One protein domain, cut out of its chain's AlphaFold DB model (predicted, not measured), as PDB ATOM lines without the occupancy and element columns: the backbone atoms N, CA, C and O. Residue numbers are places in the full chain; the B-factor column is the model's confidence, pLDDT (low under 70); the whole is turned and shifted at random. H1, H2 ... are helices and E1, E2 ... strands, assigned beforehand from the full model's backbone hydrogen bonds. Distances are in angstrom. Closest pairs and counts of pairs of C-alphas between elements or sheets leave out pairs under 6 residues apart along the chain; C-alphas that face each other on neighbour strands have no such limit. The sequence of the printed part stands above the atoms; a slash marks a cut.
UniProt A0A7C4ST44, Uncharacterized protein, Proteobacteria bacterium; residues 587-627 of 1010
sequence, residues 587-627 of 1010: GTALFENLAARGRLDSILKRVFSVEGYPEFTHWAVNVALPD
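AT A GLANCE: This is residues 587 to 627 of the 1010 residues of an uncharacterized protein of Proteobacteria bacterium (UniProt A0A7C4ST44). A long hairpin of two strands, E1 and E2, makes most of the length, and a short helix, H1, lies off to one side of its open end, where E1 begins and E2 ends. The last residues, 622 to 627, form a tail that leads away from this open end. The printed part has 41 residues, with one named helix and two named strands in the order H1, E1, E2; the sheet is E1 - E2, antiparallel, and the class is mixed, helices and strands. The whole is only just loose, close to compact, with a radius of gyration of the C-alphas of 11.0 A and spans of 33 by 17 by 15 A.

IN THESE COORDINATES: Find C-alpha 589 at (150.081, 211.058, 146.055); from there H1 runs through residues 589 to 596, 10.2 A from first to last C-alpha. Next look for C-alpha 604 at (136.140, 203.746, 143.742), where E1 begins; it takes residues 604 to 610 and is 16.6 A long. E2, residues 613 to 621, is 19.7 A long, bends by 56 degrees at residue 616, and ends at C-alpha 621 at (139.142, 202.637, 147.156).

HOW THE PARTS SIT: In H1 every O i to N i+4 pair is within hydrogen-bond range. H1 and E2 are apart. E1 and E2 form a hairpin, antiparallel at 158 degrees between their directions. Look at the C-alphas of Ser 609 and Thr 617, which face each other at 4.3 A. N 608 and O 618, 2.8 A apart, and N 620 and O 606, 2.9 A apart, are within hydrogen-bond range.

THE WHOLE: The two C-alphas farthest apart are those of Gly 612 and Pro 626, at 34.2 A. The printed part has no cut. The link from H1 to E1 is short, with 7 residues, and that from E1 to E2 is tight, with 2. The mean pLDDT of the printed part is 86.3, and no printed residue is under 70.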
ATOM      1  N   GLY A 587     144.597 210.325 150.528       85.69
ATOM      2  CA  GLY A 587     145.762 211.007 151.111       85.69
ATOM      3  C   GLY A 587     147.119 210.460 150.650       85.69
ATOM      4  O   GLY A 587     148.148 210.836 151.201       85.69
ATOM      5  N   THR A 588     147.142 209.574 149.649       92.75
ATOM      6  CA  THR A 588     148.373 209.194 148.938       92.75
ATOM      7  C   THR A 588     148.545 210.030 147.674       92.75
ATOM      8  O   THR A 588     147.559 210.398 147.031       92.75
ATOM      9  N   ALA A 589     149.792 210.285 147.267       93.75
ATOM     10  CA  ALA A 589     150.081 211.058 146.055       93.75
ATOM     11  C   ALA A 589     149.479 210.412 144.790       93.75
ATOM     12  O   ALA A 589     149.082 211.111 143.863       93.75
ATOM     13  N   LEU A 590     149.358 209.080 144.754       93.62
ATOM     14  CA  LEU A 590     148.675 208.361 143.679       93.62
ATOM     15  C   LEU A 590     147.173 208.685 143.636       93.62
ATOM     16  O   LEU A 590     146.647 208.966 142.560       93.62
ATOM     17  N   PHE A 591     146.488 208.694 144.784       93.06
ATOM     18  CA  PHE A 591     145.079 209.094 144.860       93.06
ATOM     19  C   PHE A 591     144.884 210.558 144.452       93.06
ATOM     20  O   PHE A 591     143.975 210.867 143.686       93.06
ATOM     21  N   GLU A 592     145.755 211.457 144.915       93.56
ATOM     22  CA  GLU A 592     145.716 212.881 144.554       93.56
ATOM     23  C   GLU A 592     145.949 213.102 143.052       93.56
ATOM     24  O   GLU A 592     145.225 213.877 142.429       93.56
ATOM     25  N   ASN A 593     146.891 212.373 142.445       93.00
ATOM     26  CA  ASN A 593     147.133 212.408 141.002       93.00
ATOM     27  C   ASN A 593     145.930 211.888 140.201       93.00
ATOM     28  O   ASN A 593     145.562 212.489 139.191       93.00
ATOM     29  N   LEU A 594     145.281 210.807 140.647       91.62
ATOM     30  CA  LEU A 594     144.063 210.297 140.012       91.62
ATOM     31  C   LEU A 594     142.893 211.276 140.165       91.62
ATOM     32  O   LEU A 594     142.181 211.523 139.194       91.62
ATOM     33  N   ALA A 595     142.733 211.902 141.333       91.25
ATOM     34  CA  ALA A 595     141.748 212.958 141.551       91.25
ATOM     35  C   ALA A 595     141.983 214.166 140.633       91.25
ATOM     36  O   ALA A 595     141.051 214.625 139.977       91.25
ATOM     37  N   ALA A 596     143.229 214.635 140.521       93.50
ATOM     38  CA  ALA A 596     143.600 215.757 139.659       93.50
ATOM     39  C   ALA A 596     143.376 215.475 138.161       93.50
ATOM     40  O   ALA A 596     143.117 216.405 137.399       93.50
ATOM     41  N   ARG A 597     143.442 214.205 137.741       92.75
ATOM     42  CA  ARG A 597     143.125 213.758 136.373       92.75
ATOM     43  C   ARG A 597     141.625 213.498 136.140       92.75
ATOM     44  O   ARG A 597     141.257 213.159 135.022       92.75
ATOM     45  N   GLY A 598     140.766 213.621 137.160       91.88
ATOM     46  CA  GLY A 598     139.332 213.306 137.061       91.88
ATOM     47  C   GLY A 598     139.018 211.804 137.053       91.88
ATOM     48  O   GLY A 598     138.023 211.385 136.474       91.88
ATOM     49  N   ARG A 599     139.876 210.977 137.663       88.19
ATOM     50  CA  ARG A 599     139.895 209.509 137.514       88.19
ATOM     51  C   ARG A 599     139.660 208.723 138.806       88.19
ATOM     52  O   ARG A 599     140.108 207.584 138.944       88.19
ATOM     53  N   LEU A 600     138.939 209.309 139.762       87.31
ATOM     54  CA  LEU A 600     138.544 208.572 140.965       87.31
ATOM     55  C   LEU A 600     137.559 207.446 140.643       87.31
ATOM     56  O   LEU A 600     137.713 206.358 141.184       87.31
ATOM     57  N   ASP A 601     136.621 207.647 139.720       83.31
ATOM     58  CA  ASP A 601     135.559 206.669 139.449       83.31
ATOM     59  C   ASP A 601     136.096 205.300 138.988       83.31
ATOM     60  O   ASP A 601     135.553 204.269 139.379       83.31
ATOM     61  N   SER A 602     137.238 205.256 138.284       77.75
ATOM     62  CA  SER A 602     137.919 203.996 137.929       77.75
ATOM     63  C   SER A 602     138.528 203.232 139.116       77.75
ATOM     64  O   SER A 602     138.885 202.064 138.972       77.75
ATOM     65  N   ILE A 603     138.655 203.869 140.285       81.00
ATOM     66  CA  ILE A 603     139.253 203.295 141.500       81.00
ATOM     67  C   ILE A 603     138.319 203.302 142.716       81.00
ATOM     68  O   ILE A 603     138.741 202.901 143.798       81.00
ATOM     69  N   LEU A 604     137.069 203.756 142.610       80.38
ATOM     70  CA  LEU A 604     136.140 203.746 143.742       80.38
ATOM     71  C   LEU A 604     135.452 202.380 143.854       80.38
ATOM     72  O   LEU A 604     134.671 201.988 142.995       80.38
ATOM     73  N   LYS A 605     135.714 201.646 144.946       78.50
ATOM     74  CA  LYS A 605     134.979 200.406 145.261       78.50
ATOM     75  C   LYS A 605     133.608 200.736 145.832       78.50
ATOM     76  O   LYS A 605     132.621 200.087 145.502       78.50
ATOM     77  N   ARG A 606     133.567 201.697 146.758       80.25
ATOM     78  CA  ARG A 606     132.344 202.121 147.438       80.25
ATOM     79  C   ARG A 606     132.502 203.518 148.015       80.25
ATOM     80  O   ARG A 606     133.519 203.844 148.626       80.25
ATOM     81  N   VAL A 607     131.452 204.312 147.865       84.00
ATOM     82  CA  VAL A 607     131.322 205.618 148.505       84.00
ATOM     83  C   VAL A 607     130.445 205.442 149.738       84.00
ATOM     84  O   VAL A 607     129.271 205.093 149.629       84.00
ATOM     85  N   PHE A 608     131.020 205.638 150.920       83.31
ATOM     86  CA  PHE A 608     130.291 205.681 152.180       83.31
ATOM     87  C   PHE A 608     129.961 207.141 152.490       83.31
ATOM     88  O   PHE A 608     130.777 207.864 153.060       83.31
ATOM     89  N   SER A 609     128.779 207.596 152.087       88.56
ATOM     90  CA  SER A 609     128.236 208.892 152.499       88.56
ATOM     91  C   SER A 609     127.508 208.779 153.840       88.56
ATOM     92  O   SER A 609     127.067 207.699 154.242       88.56
ATOM     93  N   VAL A 610     127.381 209.906 154.537       89.25
ATOM     94  CA  VAL A 610     126.409 210.067 155.622       89.25
ATOM     95  C   VAL A 610     125.342 211.025 155.110       89.25
ATOM     96  O   VAL A 610     125.668 212.074 154.553       89.25
ATOM     97  N   GLU A 611     124.075 210.637 155.220       89.25
ATOM     98  CA  GLU A 611     122.955 211.404 154.668       89.25
ATOM     99  C   GLU A 611     122.902 212.810 155.285       89.25
ATOM    100  O   GLU A 611     123.000 212.965 156.499       89.25
ATOM    101  N   GLY A 612     122.819 213.840 154.436       91.81
ATOM    102  CA  GLY A 612     122.897 215.247 154.845       91.81
ATOM    103  C   GLY A 612     124.308 215.800 155.108       91.81
ATOM    104  O   GLY A 612     124.445 217.017 155.194       91.81
ATOM    105  N   TYR A 613     125.353 214.961 155.169       89.88
ATOM    106  CA  TYR A 613     126.719 215.364 155.552       89.88
ATOM    107  C   TYR A 613     127.783 214.875 154.546       89.88
ATOM    108  O   TYR A 613     128.552 213.946 154.837       89.88
ATOM    109  N   PRO A 614     127.853 215.470 153.337       89.12
ATOM    110  CA  PRO A 614     128.807 215.074 152.300       89.12
ATOM    111  C   PRO A 614     130.279 215.221 152.724       89.12
ATOM    112  O   PRO A 614     131.135 214.509 152.199       89.12
ATOM    113  N   GLU A 615     130.604 216.067 153.703       87.56
ATOM    114  CA  GLU A 615     131.946 216.198 154.284       87.56
ATOM    115  C   GLU A 615     132.470 214.894 154.921       87.56
ATOM    116  O   GLU A 615     133.683 214.637 154.918       87.56
ATOM    117  N   PHE A 616     131.558 214.032 155.394       91.00
ATOM    118  CA  PHE A 616     131.862 212.711 155.948       91.00
ATOM    119  C   PHE A 616     131.894 211.593 154.905       91.00
ATOM    120  O   PHE A 616     132.009 210.421 155.267       91.00
ATOM    121  N   THR A 617     131.852 211.931 153.615       88.00
ATOM    122  CA  THR A 617     132.060 210.955 152.544       88.00
ATOM    123  C   THR A 617     133.423 210.286 152.703       88.00
ATOM    124  O   THR A 617     134.470 210.932 152.636       88.00
ATOM    125  N   HIS A 618     133.405 208.975 152.932       84.12
ATOM    126  CA  HIS A 618     134.581 208.120 152.994       84.12
ATOM    127  C   HIS A 618     134.616 207.244 151.741       84.12
ATOM    128  O   HIS A 618     133.674 206.509 151.437       84.12
ATOM    129  N   TRP A 619     135.713 207.342 151.001       83.75
ATOM    130  CA  TRP A 619     135.946 206.560 149.796       83.75
ATOM    131  C   TRP A 619     136.705 205.290 150.159       83.75
ATOM    132  O   TRP A 619     137.905 205.340 150.422       83.75
ATOM    133  N   ALA A 620     136.018 204.148 150.130       81.31
ATOM    134  CA  ALA A 620     136.711 202.874 150.073       81.31
ATOM    135  C   ALA A 620     137.190 202.678 148.636       81.31
ATOM    136  O   ALA A 620     136.403 202.438 147.714       81.31
ATOM    137  N   VAL A 621     138.496 202.829 148.450       80.62
ATOM    138  CA  VAL A 621     139.142 202.637 147.156       80.62
ATOM    139  C   VAL A 621     139.263 201.150 146.825       80.62
ATOM    140  O   VAL A 621     139.367 200.285 147.696       80.62
ATOM    141  N   ASN A 622     139.207 200.863 145.536       76.75
ATOM    142  CA  ASN A 622     139.480 199.574 144.937       76.75
ATOM    143  C   ASN A 622     140.947 199.510 144.492       76.75
ATOM    144  O   ASN A 622     141.742 200.432 144.694       76.75
ATOM    145  N   VAL A 623     141.275 198.408 143.834       81.38
ATOM    146  CA  VAL A 623     142.472 198.279 143.006       81.38
ATOM    147  C   VAL A 623     142.502 199.342 141.906       81.38
ATOM    148  O   VAL A 623     141.490 199.590 141.253       81.38
ATOM    149  N   ALA A 624     143.660 199.971 141.707       80.31
ATOM    150  CA  ALA A 624     143.845 200.975 140.669       80.31
ATOM    151  C   ALA A 624     144.316 200.288 139.377       80.31
ATOM    152  O   ALA A 624     145.504 200.005 139.215       80.31
ATOM    153  N   LEU A 625     143.359 199.961 138.501       80.69
ATOM    154  CA  LEU A 625     143.640 199.288 137.232       80.69
ATOM    155  C   LEU A 625     144.385 200.209 136.249       80.69
ATOM    156  O   LEU A 625     144.126 201.416 136.260       80.69
ATOM    157  N   PRO A 626     145.237 199.641 135.373       82.38
ATOM    158  CA  PRO A 626     145.729 200.299 134.167       82.38
ATOM    159  C   PRO A 626     144.620 200.925 133.327       82.38
ATOM    160  O   PRO A 626     143.509 200.395 133.253       82.38
ATOM    161  N   ASP A 627     144.958 202.016 132.650       72.88
ATOM    162  CA  ASP A 627     144.087 202.666 131.674       72.88
ATOM    163  C   ASP A 627     143.736 201.708 130.519       72.88
ATOM    164  O   ASP A 627     144.443 200.730 130.260       72.88
TER     165      ASP A 627